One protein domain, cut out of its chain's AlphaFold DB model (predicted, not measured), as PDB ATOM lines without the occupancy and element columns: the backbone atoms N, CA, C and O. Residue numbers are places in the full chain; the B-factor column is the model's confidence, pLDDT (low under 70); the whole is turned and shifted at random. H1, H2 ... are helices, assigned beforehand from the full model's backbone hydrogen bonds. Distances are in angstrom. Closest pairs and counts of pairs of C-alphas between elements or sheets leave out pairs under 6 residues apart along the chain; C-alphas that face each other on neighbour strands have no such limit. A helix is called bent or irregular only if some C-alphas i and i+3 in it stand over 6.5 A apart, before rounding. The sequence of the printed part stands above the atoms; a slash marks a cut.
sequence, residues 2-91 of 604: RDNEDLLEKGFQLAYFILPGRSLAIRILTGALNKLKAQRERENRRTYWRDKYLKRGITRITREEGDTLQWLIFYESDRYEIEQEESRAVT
ATOM      1  N   ARG A   2      30.080  -4.532 148.975       52.16
ATOM      2  CA  ARG A   2      29.954  -5.675 149.909       52.16
ATOM      3  C   ARG A   2      28.512  -6.179 150.068       52.16
ATOM      4  O   ARG A   2      28.286  -7.375 149.955       52.16
ATOM      5  N   ASP A   3      27.546  -5.270 150.183       68.69
ATOM      6  CA  ASP A   3      26.131  -5.650 150.345       68.69
ATOM      7  C   ASP A   3      25.568  -6.407 149.126       68.69
ATOM      8  O   ASP A   3      24.764  -7.320 149.270       68.69
ATOM      9  N   ASN A   4      26.044  -6.103 147.911       69.62
ATOM     10  CA  ASN A   4      25.606  -6.810 146.701       69.62
ATOM     11  C   ASN A   4      26.225  -8.211 146.587       69.62
ATOM     12  O   ASN A   4      25.588  -9.121 146.060       69.62
ATOM     13  N   GLU A   5      27.471  -8.390 147.039       68.75
ATOM     14  CA  GLU A   5      28.134  -9.699 147.018       68.75
ATOM     15  C   GLU A   5      27.457 -10.695 147.962       68.75
ATOM     16  O   GLU A   5      27.365 -11.879 147.619       68.75
ATOM     17  N   ASP A   6      26.945 -10.191 149.088       88.00
ATOM     18  CA  ASP A   6      26.149 -10.938 150.060       88.00
ATOM     19  C   ASP A   6      24.779 -11.340 149.482       88.00
ATOM     20  O   ASP A   6      24.376 -12.498 149.580       88.00
ATOM     21  N   LEU A   7      24.096 -10.436 148.764       95.00
ATOM     22  CA  LEU A   7      22.801 -10.741 148.132       95.00
ATOM     23  C   LEU A   7      22.884 -11.816 147.038       95.00
ATOM     24  O   LEU A   7      21.980 -12.645 146.935       95.00
ATOM     25  N   LEU A   8      23.952 -11.833 146.229       96.38
ATOM     26  CA  LEU A   8      24.156 -12.894 145.230       96.38
ATOM     27  C   LEU A   8      24.308 -14.265 145.893       96.38
ATOM     28  O   LEU A   8      23.719 -15.241 145.434       96.38
ATOM     29  N   GLU A   9      25.098 -14.328 146.964       97.06
ATOM     30  CA  GLU A   9      25.362 -15.565 147.694       97.06
ATOM     31  C   GLU A   9      24.089 -16.082 148.371       97.06
ATOM     32  O   GLU A   9      23.668 -17.206 148.108       97.06
ATOM     33  N   LYS A  10      23.416 -15.227 149.154       96.81
ATOM     34  CA  LYS A  10      22.136 -15.548 149.804       96.81
ATOM     35  C   LYS A  10      21.073 -15.974 148.798       96.81
ATOM     36  O   LYS A  10      20.368 -16.959 149.014       96.81
ATOM     37  N   GLY A  11      20.980 -15.269 147.670       97.94
ATOM     38  CA  GLY A  11      20.032 -15.599 146.613       97.94
ATOM     39  C   GLY A  11      20.315 -16.944 145.944       97.94
ATOM     40  O   GLY A  11      19.383 -17.707 145.686       97.94
ATOM     41  N   PHE A  12      21.586 -17.276 145.709       98.12
ATOM     42  CA  PHE A  12      21.969 -18.579 145.165       98.12
ATOM     43  C   PHE A  12      21.666 -19.709 146.146       98.12
ATOM     44  O   PHE A  12      21.070 -20.711 145.753       98.12
ATOM     45  N   GLN A  13      22.033 -19.532 147.415       97.19
ATOM     46  CA  GLN A  13      21.777 -20.509 148.471       97.19
ATOM     47  C   GLN A  13      20.283 -20.792 148.620       97.19
ATOM     48  O   GLN A  13      19.887 -21.954 148.700       97.19
ATOM     49  N   LEU A  14      19.446 -19.752 148.573       97.94
ATOM     50  CA  LEU A  14      17.997 -19.908 148.615       97.94
ATOM     51  C   LEU A  14      17.452 -20.644 147.385       97.94
ATOM     52  O   LEU A  14      16.661 -21.574 147.525       97.94
ATOM     53  N   ALA A  15      17.885 -20.263 146.181       98.06
ATOM     54  CA  ALA A  15      17.456 -20.933 144.955       98.06
ATOM     55  C   ALA A  15      17.871 -22.416 144.943       98.06
ATOM     56  O   ALA A  15      17.084 -23.273 144.549       98.06
ATOM     57  N   TYR A  16      19.078 -22.723 145.429       97.19
ATOM     58  CA  TYR A  16      19.586 -24.089 145.559       97.19
ATOM     59  C   TYR A  16      18.847 -24.893 146.636       97.19
ATOM     60  O   TYR A  16      18.627 -26.088 146.459       97.19
ATOM     61  N   PHE A  17      18.450 -24.248 147.738       96.56
ATOM     62  CA  PHE A  17      17.636 -24.867 148.783       96.56
ATOM     63  C   PHE A  17      16.262 -25.304 148.255       96.56
ATOM     64  O   PHE A  17      15.803 -26.392 148.586       96.56
ATOM     65  N   ILE A  18      15.625 -24.487 147.406       96.88
ATOM     66  CA  ILE A  18      14.307 -24.789 146.817       96.88
ATOM     67  C   ILE A  18      14.417 -25.846 145.711       96.88
ATOM     68  O   ILE A  18      13.605 -26.770 145.641       96.88
ATOM     69  N   LEU A  19      15.409 -25.699 144.831       95.50
ATOM     70  CA  LEU A  19      15.647 -26.576 143.688       95.50
ATOM     71  C   LEU A  19      17.129 -26.975 143.632       95.50
ATOM     72  O   LEU A  19      17.944 -26.259 143.036       95.50
ATOM     73  N   PRO A  20      17.495 -28.132 144.218       93.56
ATOM     74  CA  PRO A  20      18.867 -28.617 144.214       93.56
ATOM     75  C   PRO A  20      19.376 -28.832 142.787       93.56
ATOM     76  O   PRO A  20      18.967 -29.742 142.069       93.56
ATOM     77  N   GLY A  21      20.295 -27.973 142.364       94.81
ATOM     78  CA  GLY A  21      20.852 -27.997 141.020       94.81
ATOM     79  C   GLY A  21      21.580 -26.699 140.742       94.81
ATOM     80  O   GLY A  21      20.963 -25.650 140.605       94.81
ATOM     81  N   ARG A  22      22.911 -26.747 140.655       96.38
ATOM     82  CA  ARG A  22      23.741 -25.534 140.584       96.38
ATOM     83  C   ARG A  22      23.391 -24.641 139.392       96.38
ATOM     84  O   ARG A  22      23.177 -23.445 139.564       96.38
ATOM     85  N   SER A  23      23.288 -25.223 138.199       97.12
ATOM     86  CA  SER A  23      22.920 -24.493 136.980       97.12
ATOM     87  C   SER A  23      21.502 -23.919 137.055       97.12
ATOM     88  O   SER A  23      21.273 -22.790 136.627       97.12
ATOM     89  N   LEU A  24      20.562 -24.669 137.631       97.06
ATOM     90  CA  LEU A  24      19.173 -24.248 137.787       97.06
ATOM     91  C   LEU A  24      19.040 -23.103 138.796       97.06
ATOM     92  O   LEU A  24      18.426 -22.086 138.486       97.06
ATOM     93  N   ALA A  25      19.700 -23.212 139.949       97.62
ATOM     94  CA  ALA A  25      19.750 -22.168 140.965       97.62
ATOM     95  C   ALA A  25      20.356 -20.861 140.420       97.62
ATOM     96  O   ALA A  25      19.827 -19.783 140.681       97.62
ATOM     97  N   ILE A  26      21.406 -20.942 139.591       98.19
ATOM     98  CA  ILE A  26      21.974 -19.771 138.900       98.19
ATOM     99  C   ILE A  26      20.960 -19.150 137.933       98.19
ATOM    100  O   ILE A  26      20.831 -17.925 137.898       98.19
ATOM    101  N   ARG A  27      20.224 -19.961 137.161       98.25
ATOM    102  CA  ARG A  27      19.179 -19.463 136.248       98.25
ATOM    103  C   ARG A  27      18.057 -18.755 137.005       98.25
ATOM    104  O   ARG A  27      17.694 -17.648 136.619       98.25
ATOM    105  N   ILE A  28      17.573 -19.350 138.096       98.44
ATOM    106  CA  ILE A  28      16.543 -18.767 138.970       98.44
ATOM    107  C   ILE A  28      17.023 -17.436 139.546       98.44
ATOM    108  O   ILE A  28      16.350 -16.419 139.395       98.44
ATOM    109  N   LEU A  29      18.219 -17.414 140.144       98.50
ATOM    110  CA  LEU A  29      18.802 -16.193 140.698       98.50
ATOM    111  C   LEU A  29      18.951 -15.104 139.626       98.50
ATOM    112  O   LEU A  29      18.609 -13.948 139.864       98.50
ATOM    113  N   THR A  30      19.434 -15.466 138.437       98.25
ATOM    114  CA  THR A  30      19.614 -14.520 137.327       98.25
ATOM    115  C   THR A  30      18.273 -13.947 136.864       98.25
ATOM    116  O   THR A  30      18.165 -12.734 136.682       98.25
ATOM    117  N   GLY A  31      17.240 -14.784 136.721       98.19
ATOM    118  CA  GLY A  31      15.886 -14.343 136.378       98.19
ATOM    119  C   GLY A  31      15.297 -13.403 137.434       98.19
ATOM    120  O   GLY A  31      14.821 -12.316 137.101       98.19
ATOM    121  N   ALA A  32      15.420 -13.763 138.714       98.12
ATOM    122  CA  ALA A  32      14.962 -12.948 139.836       98.12
ATOM    123  C   ALA A  32      15.687 -11.591 139.912       98.12
ATOM    124  O   ALA A  32      15.048 -10.553 140.078       98.12
ATOM    125  N   LEU A  33      17.008 -11.560 139.712       97.69
ATOM    126  CA  LEU A  33      17.784 -10.316 139.661       97.69
ATOM    127  C   LEU A  33      17.426  -9.449 138.450       97.69
ATOM    128  O   LEU A  33      17.430  -8.223 138.562       97.69
ATOM    129  N   ASN A  34      17.100 -10.053 137.301       97.12
ATOM    130  CA  ASN A  34      16.643  -9.301 136.131       97.12
ATOM    131  C   ASN A  34      15.318  -8.587 136.437       97.12
ATOM    132  O   ASN A  34      15.183  -7.384 136.200       97.12
ATOM    133  N   LYS A  35      14.378  -9.303 137.068       97.12
ATOM    134  CA  LYS A  35      13.110  -8.745 137.563       97.12
ATOM    135  C   LYS A  35      13.332  -7.632 138.585       97.12
ATOM    136  O   LYS A  35      12.746  -6.558 138.456       97.12
ATOM    137  N   LEU A  36      14.239  -7.841 139.539       95.75
ATOM    138  CA  LEU A  36      14.592  -6.842 140.547       95.75
ATOM    139  C   LEU A  36      15.152  -5.567 139.904       95.75
ATOM    140  O   LEU A  36      14.724  -4.468 140.250       95.75
ATOM    141  N   LYS A  37      16.058  -5.687 138.925       93.44
ATOM    142  CA  LYS A  37      16.582  -4.533 138.175       93.44
ATOM    143  C   LYS A  37      15.491  -3.810 137.385       93.44
ATOM    144  O   LYS A  37      15.503  -2.584 137.332       93.44
ATOM    145  N   ALA A  38      14.541  -4.540 136.798       91.81
ATOM    146  CA  ALA A  38      13.391  -3.946 136.116       91.81
ATOM    147  C   ALA A  38      12.445  -3.191 137.072       91.81
ATOM    148  O   ALA A  38      11.726  -2.285 136.643       91.81
ATOM    149  N   GLN A  39      12.460  -3.527 138.363       89.25
ATOM    150  CA  GLN A  39      11.674  -2.867 139.403       89.25
ATOM    151  C   GLN A  39      12.398  -1.684 140.069       89.25
ATOM    152  O   GLN A  39      11.782  -0.643 140.298       89.25
ATOM    153  N   ARG A  40      13.692  -1.834 140.390       81.44
ATOM    154  CA  ARG A  40      14.456  -0.960 141.304       81.44
ATOM    155  C   ARG A  40      14.434   0.515 140.919       81.44
ATOM    156  O   ARG A  40      14.159   1.363 141.761       81.44
ATOM    157  N   GLU A  41      14.686   0.828 139.651       70.06
ATOM    158  CA  GLU A  41      14.712   2.219 139.176       70.06
ATOM    159  C   GLU A  41      13.370   2.931 139.403       70.06
ATOM    160  O   GLU A  41      13.336   4.139 139.632       70.06
ATOM    161  N   ARG A  42      12.266   2.175 139.400       70.88
ATOM    162  CA  ARG A  42      10.906   2.699 139.538       70.88
ATOM    163  C   ARG A  42      10.467   2.805 140.991       70.88
ATOM    164  O   ARG A  42       9.939   3.843 141.385       70.88
ATOM    165  N   GLU A  43      10.699   1.762 141.787       74.19
ATOM    166  CA  GLU A  43      10.356   1.798 143.215       74.19
ATOM    167  C   GLU A  43      11.154   2.870 143.948       74.19
ATOM    168  O   GLU A  43      10.579   3.563 144.772       74.19
ATOM    169  N   ASN A  44      12.419   3.110 143.588       71.19
ATOM    170  CA  ASN A  44      13.190   4.189 144.206       71.19
ATOM    171  C   ASN A  44      12.550   5.568 143.977       71.19
ATOM    172  O   ASN A  44      12.448   6.356 144.916       71.19
ATOM    173  N   ARG A  45      12.064   5.850 142.756       70.44
ATOM    174  CA  ARG A  45      11.318   7.090 142.481       70.44
ATOM    175  C   ARG A  45      10.051   7.138 143.325       70.44
ATOM    176  O   ARG A  45       9.782   8.138 143.977       70.44
ATOM    177  N   ARG A  46       9.277   6.052 143.346       70.75
ATOM    178  CA  ARG A  46       8.022   5.991 144.101       70.75
ATOM    179  C   ARG A  46       8.229   6.178 145.603       70.75
ATOM    180  O   ARG A  46       7.469   6.927 146.202       70.75
ATOM    181  N   THR A  47       9.202   5.497 146.198       68.88
ATOM    182  CA  THR A  47       9.538   5.604 147.622       68.88
ATOM    183  C   THR A  47       9.922   7.034 147.960       68.88
ATOM    184  O   THR A  47       9.350   7.595 148.883       68.88
ATOM    185  N   TYR A  48      10.754   7.676 147.133       68.19
ATOM    186  CA  TYR A  48      11.063   9.094 147.295       68.19
ATOM    187  C   TYR A  48       9.805   9.976 147.310       68.19
ATOM    188  O   TYR A  48       9.600  10.738 148.251       68.19
ATOM    189  N   TRP A  49       8.923   9.848 146.309       67.44
ATOM    190  CA  TRP A  49       7.681  10.636 146.266       67.44
ATOM    191  C   TRP A  49       6.721  10.265 147.410       67.44
ATOM    192  O   TRP A  49       5.938  11.088 147.878       67.44
ATOM    193  N   ARG A  50       6.752   9.026 147.898       68.88
ATOM    194  CA  ARG A  50       5.928   8.622 149.034       68.88
ATOM    195  C   ARG A  50       6.405   9.288 150.314       68.88
ATOM    196  O   ARG A  50       5.609   9.968 150.952       68.88
ATOM    197  N   ASP A  51       7.671   9.096 150.653       66.69
ATOM    198  CA  ASP A  51       8.236   9.515 151.936       66.69
ATOM    199  C   ASP A  51       8.256  11.048 152.050       66.69
ATOM    200  O   ASP A  51       8.129  11.606 153.132       66.69
ATOM    201  N   LYS A  52       8.318  11.743 150.912       63.25
ATOM    202  CA  LYS A  52       8.357  13.201 150.870       63.25
ATOM    203  C   LYS A  52       6.993  13.898 150.913       63.25
ATOM    204  O   LYS A  52       6.895  15.001 151.442       63.25
ATOM    205  N   TYR A  53       5.937  13.295 150.357       56.78
ATOM    206  CA  TYR A  53       4.662  14.005 150.140       56.78
ATOM    207  C   TYR A  53       3.437  13.353 150.773       56.78
ATOM    208  O   TYR A  53       2.399  14.009 150.927       56.78
ATOM    209  N   LEU A  54       3.492  12.073 151.142       54.53
ATOM    210  CA  LEU A  54       2.312  11.389 151.658       54.53
ATOM    211  C   LEU A  54       2.228  11.494 153.182       54.53
ATOM    212  O   LEU A  54       2.731  10.656 153.911       54.53
ATOM    213  N   LYS A  55       1.398  12.437 153.652       51.50
ATOM    214  CA  LYS A  55       0.754  12.367 154.984       51.50
ATOM    215  C   LYS A  55      -0.319  11.267 155.082       51.50
ATOM    216  O   LYS A  55      -1.000  11.155 156.099       51.50
ATOM    217  N   ARG A  56      -0.574  10.519 153.999       50.28
ATOM    218  CA  ARG A  56      -1.615   9.481 153.946       50.28
ATOM    219  C   ARG A  56      -1.041   8.142 154.396       50.28
ATOM    220  O   ARG A  56       0.070   7.792 154.015       50.28
ATOM    221  N   GLY A  57      -1.846   7.384 155.141       52.16
ATOM    222  CA  GLY A  57      -1.505   6.036 155.592       52.16
ATOM    223  C   GLY A  57      -1.073   5.133 154.436       52.16
ATOM    224  O   GLY A  57      -1.674   5.141 153.358       52.16
ATOM    225  N   ILE A  58      -0.005   4.374 154.670       54.59
ATOM    226  CA  ILE A  58       0.598   3.479 153.687       54.59
ATOM    227  C   ILE A  58      -0.408   2.383 153.329       54.59
ATOM    228  O   ILE A  58      -0.869   1.634 154.184       54.59
ATOM    229  N   THR A  59      -0.753   2.298 152.047       56.09
ATOM    230  CA  THR A  59      -1.651   1.263 151.523       56.09
ATOM    231  C   THR A  59      -0.887   0.074 150.946       56.09
ATOM    232  O   THR A  59      -1.424  -1.021 150.898       56.09
ATOM    233  N   ARG A  60       0.376   0.246 150.530       68.25
ATOM    234  CA  ARG A  60       1.179  -0.794 149.870       68.25
ATOM    235  C   ARG A  60       2.479  -1.049 150.627       68.25
ATOM    236  O   ARG A  60       3.242  -0.109 150.816       68.25
ATOM    237  N   ILE A  61       2.761  -2.321 150.913       73.56
ATOM    238  CA  ILE A  61       4.036  -2.784 151.473       73.56
ATOM    239  C   ILE A  61       5.132  -2.676 150.407       73.56
ATOM    240  O   ILE A  61       5.184  -3.469 149.457       73.56
ATOM    241  N   THR A  62       6.017  -1.700 150.555       82.81
ATOM    242  CA  THR A  62       7.282  -1.640 149.820       82.81
ATOM    243  C   THR A  62       8.320  -2.455 150.572       82.81
ATOM    244  O   THR A  62       8.605  -2.185 151.727       82.81
ATOM    245  N   ARG A  63       8.874  -3.474 149.922       89.62
ATOM    246  CA  ARG A  63       9.926  -4.305 150.509       89.62
ATOM    247  C   ARG A  63      11.286  -3.671 150.291       89.62
ATOM    248  O   ARG A  63      11.506  -3.037 149.257       89.62
ATOM    249  N   GLU A  64      12.202  -3.933 151.211       91.19
ATOM    250  CA  GLU A  64      13.617  -3.706 150.958       91.19
ATOM    251  C   GLU A  64      14.101  -4.558 149.773       91.19
ATOM    252  O   GLU A  64      13.458  -5.532 149.355       91.19
ATOM    253  N   GLU A  65      15.244  -4.182 149.202       92.88
ATOM    254  CA  GLU A  65      15.799  -4.844 148.019       92.88
ATOM    255  C   GLU A  65      16.050  -6.342 148.265       92.88
ATOM    256  O   GLU A  65      15.704  -7.165 147.416       92.88
ATOM    257  N   GLY A  66      16.574  -6.697 149.445       95.81
ATOM    258  CA  GLY A  66      16.825  -8.085 149.840       95.81
ATOM    259  C   GLY A  66      15.549  -8.927 149.898       95.81
ATOM    260  O   GLY A  66      15.464  -9.953 149.229       95.81
ATOM    261  N   ASP A  67      14.521  -8.461 150.610       95.81
ATOM    262  CA  ASP A  67      13.238  -9.175 150.709       95.81
ATOM    263  C   ASP A  67      12.518  -9.258 149.357       95.81
ATOM    264  O   ASP A  67      11.809 -10.223 149.060       95.81
ATOM    265  N   THR A  68      12.684  -8.235 148.513       95.44
ATOM    266  CA  THR A  68      12.156  -8.254 147.146       95.44
ATOM    267  C   THR A  68      12.856  -9.323 146.313       95.44
ATOM    268  O   THR A  68      12.175 -10.083 145.626       95.44
ATOM    269  N   LEU A  69      14.188  -9.427 146.394       97.81
ATOM    270  CA  LEU A  69      14.952 -10.472 145.712       97.81
ATOM    271  C   LEU A  69      14.556 -11.868 146.199       97.81
ATOM    272  O   LEU A  69      14.287 -12.736 145.373       97.81
ATOM    273  N   GLN A  70      14.475 -12.069 147.517       98.12
ATOM    274  CA  GLN A  70      14.024 -13.323 148.125       98.12
ATOM    275  C   GLN A  70      12.667 -13.755 147.556       98.12
ATOM    276  O   GLN A  70      12.504 -14.879 147.081       98.12
ATOM    277  N   TRP A  71      11.703 -12.834 147.536       97.62
ATOM    278  CA  TRP A  71      10.374 -13.099 146.999       97.62
ATOM    279  C   TRP A  71      10.392 -13.404 145.491       97.62
ATOM    280  O   TRP A  71       9.711 -14.323 145.035       97.62
ATOM    281  N   LEU A  72      11.202 -12.677 144.713       98.12
ATOM    282  CA  LEU A  72      11.366 -12.923 143.278       98.12
ATOM    283  C   LEU A  72      12.033 -14.272 142.987       98.12
ATOM    284  O   LEU A  72      11.708 -14.877 141.971       98.12
ATOM    285  N   ILE A  73      12.908 -14.771 143.865       98.69
ATOM    286  CA  ILE A  73      13.467 -16.127 143.762       98.69
ATOM    287  C   ILE A  73      12.354 -17.167 143.912       98.69
ATOM    288  O   ILE A  73      12.289 -18.082 143.097       98.69
ATOM    289  N   PHE A  74      11.441 -17.000 144.880       98.50
ATOM    290  CA  PHE A  74      10.289 -17.899 145.032       98.50
ATOM    291  C   PHE A  74       9.357 -17.885 143.819       98.50
ATOM    292  O   PHE A  74       8.779 -18.913 143.464       98.50
ATOM    293  N   TYR A  75       9.146 -16.702 143.238       98.06
ATOM    294  CA  TYR A  75       8.313 -16.536 142.051       98.06
ATOM    295  C   TYR A  75       8.978 -17.178 140.828       98.06
ATOM    296  O   TYR A  75       8.343 -17.915 140.082       98.06
ATOM    297  N   GLU A  76      10.272 -16.927 140.628       98.31
ATOM    298  CA  GLU A  76      11.022 -17.413 139.472       98.31
ATOM    299  C   GLU A  76      11.285 -18.924 139.518       98.31
ATOM    300  O   GLU A  76      11.350 -19.564 138.468       98.31
ATOM    301  N   SER A  77      11.410 -19.513 140.712       98.38
ATOM    302  CA  SER A  77      11.583 -20.960 140.871       98.38
ATOM    303  C   SER A  77      10.348 -21.756 140.446       98.38
ATOM    304  O   SER A  77      10.488 -22.890 139.998       98.38
ATOM    305  N   ASP A  78       9.152 -21.161 140.513       97.81
ATOM    306  CA  ASP A  78       7.869 -21.859 140.363       97.81
ATOM    307  C   ASP A  78       7.727 -22.580 139.013       97.81
ATOM    308  O   ASP A  78       7.306 -23.733 138.977       97.81
ATOM    309  N   ARG A  79       8.161 -21.958 137.907       96.12
ATOM    310  CA  ARG A  79       8.116 -22.600 136.577       96.12
ATOM    311  C   ARG A  79       8.982 -23.856 136.500       96.12
ATOM    312  O   ARG A  79       8.569 -24.863 135.941       96.12
ATOM    313  N   TYR A  80      10.165 -23.808 137.102       97.38
ATOM    314  CA  TYR A  80      11.112 -24.919 137.090       97.38
ATOM    315  C   TYR A  80      10.677 -26.036 138.037       97.38
ATOM    316  O   TYR A  80      10.932 -27.209 137.780       97.38
ATOM    317  N   GLU A  81      10.008 -25.670 139.131       97.50
ATOM    318  CA  GLU A  81       9.371 -26.627 140.025       97.50
ATOM    319  C   GLU A  81       8.293 -27.421 139.278       97.50
ATOM    320  O   GLU A  81       8.343 -28.652 139.303       97.50
ATOM    321  N   ILE A  82       7.394 -26.736 138.559       96.56
ATOM    322  CA  ILE A  82       6.337 -27.359 137.746       96.56
ATOM    323  C   ILE A  82       6.944 -28.281 136.677       96.56
ATOM    324  O   ILE A  82       6.569 -29.448 136.598       96.56
ATOM    325  N   GLU A  83       7.948 -27.814 135.925       95.50
ATOM    326  CA  GLU A  83       8.653 -28.641 134.929       95.50
ATOM    327  C   GLU A  83       9.245 -29.924 135.555       95.50
ATOM    328  O   GLU A  83       9.146 -31.019 134.991       95.50
ATOM    329  N   GLN A  84       9.847 -29.827 136.749       94.62
ATOM    330  CA  GLN A  84      10.409 -30.997 137.430       94.62
ATOM    331  C   GLN A  84       9.316 -31.931 137.973       94.62
ATOM    332  O   GLN A  84       9.474 -33.152 137.894       94.62
ATOM    333  N   GLU A  85       8.218 -31.379 138.498       94.62
ATOM    334  CA  GLU A  85       7.039 -32.124 138.967       94.62
ATOM    335  C   GLU A  85       6.443 -32.982 137.845       94.62
ATOM    336  O   GLU A  85       6.214 -34.177 138.042       94.62
ATOM    337  N   GLU A  86       6.288 -32.411 136.649       93.06
ATOM    338  CA  GLU A  86       5.788 -33.115 135.463       93.06
ATOM    339  C   GLU A  86       6.726 -34.244 135.012       93.06
ATOM    340  O   GLU A  86       6.270 -35.323 134.627       93.06
ATOM    341  N   SER A  87       8.044 -34.044 135.136       89.56
ATOM    342  CA  SER A  87       9.049 -35.071 134.823       89.56
ATOM    343  C   SER A  87       9.119 -36.222 135.842       89.56
ATOM    344  O   SER A  87       9.838 -37.199 135.618       89.56
ATOM    345  N   ARG A  88       8.389 -36.124 136.968       83.62
ATOM    346  CA  ARG A  88       8.358 -37.092 138.087       83.62
ATOM    347  C   ARG A  88       9.712 -37.350 138.764       83.62
ATOM    348  O   ARG A  88       9.866 -38.321 139.506       83.62
ATOM    349  N   ALA A  89      10.687 -36.468 138.561       85.69
ATOM    350  CA  ALA A  89      12.017 -36.533 139.167       85.69
ATOM    351  C   ALA A  89      12.093 -35.762 140.501       85.69
ATOM    352  O   ALA A  89      13.078 -35.067 140.760       85.69
ATOM    353  N   VAL A  90      11.040 -35.834 141.323       93.25
ATOM    354  CA  VAL A  90      10.882 -35.037 142.553       93.25
ATOM    355  C   VAL A  90      10.606 -35.958 143.735       93.25
ATOM    356  O   VAL A  90       9.794 -36.878 143.630       93.25
ATOM    357  N   THR A  91      11.284 -35.730 144.861       93.44
ATOM    358  CA  THR A  91      11.035 -36.483 146.095       93.44
ATOM    359  C   THR A  91       9.883 -35.873 146.890       93.44
ATOM    360  O   THR A  91       9.535 -34.702 146.739       93.44
TER     361      THR A  91
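What this domain is: This is residues 2 to 91 of the 604 residues of an uncharacterized protein of Acidobacteria bacterium SCGC AG-212-P17 (UniProt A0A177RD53). A long, bent helix, H2, runs along much of an elongated model; its first arm H2a crosses H1 and H3a, which lie side by side, and these three make a small core. Beyond the core the second arm H2b runs on toward one end, where residues 51 to 57 stick out before the chain folds back to H3a, while H3b and the last residues reach toward the other end. The printed part has 90 residues with three named helices, in the order H1, H2, H3, and no named strand; the class is all helix. It is loose, with a radius of gyration of the C-alphas of 16.0 A, and spans 53 by 30 by 18 A.

How they stand to each other: H2, residues 22 to 53, was assigned as one helix by its hydrogen bonds but is bent, with C-alphas 38 and 41 7.0 A apart. Its arms, H2a of residues 22 to 38 and H2b of residues 41 to 53, stand at a steep tilt of 45 degrees. H3, residues 65 to 86, was also assigned as one helix by its hydrogen bonds but is bent, with C-alphas 76 and 79 6.6 A apart; H3a, residues 65 to 76, and H3b, residues 79 to 86, stand at a shallow tilt of 32 degrees. H2a touches H3a at a steep tilt of 57 degrees, opposite ways; their closest C-alphas, of Ala 32 and Leu 72, are 5.0 A apart. With residues 22 to 29 alone, H2a touches H1, residues 2 to 18, at a steep tilt of 53 degrees, opposite ways; the closest C-alphas, of Ala 15 and Ala 25, are 4.8 A apart. H1 touches H3a at a shallow tilt of 27 degrees, the same way, with the closest C-alphas, of Ala 15 and Ile 73, 6.4 A apart. H2a and H3b are near each other, while H2b touches no helix and is apart from H1, H3a and H3b. Every O i to N i+4 pair is within hydrogen-bond range in H1, H2a, H3a and H3b, and 8 of 9 are in H2b.

Where its parts are: H2a is 24.4 A long from first to last C-alpha and begins at C-alpha 22, (23.741, -25.534, 140.584); H2b is 19.0 A long. H1 is 24.9 A long and begins at C-alpha 2, (29.954, -5.675, 149.909). H3a is 15.9 A long and H3b 10.8 A, ending at C-alpha 86, (5.788, -33.115, 135.463).

The domain as a whole: The two C-alphas farthest apart, of Lys 55 and Arg 88, are 52.8 A apart. The printed part has no cut. The link from H1 to H2 is tight, with 3 residues; that from H2 to H3 is long, with 11. Mean pLDDT of the printed part is 86.7, and residues 2 to 5 and 47 to 60 are under 70.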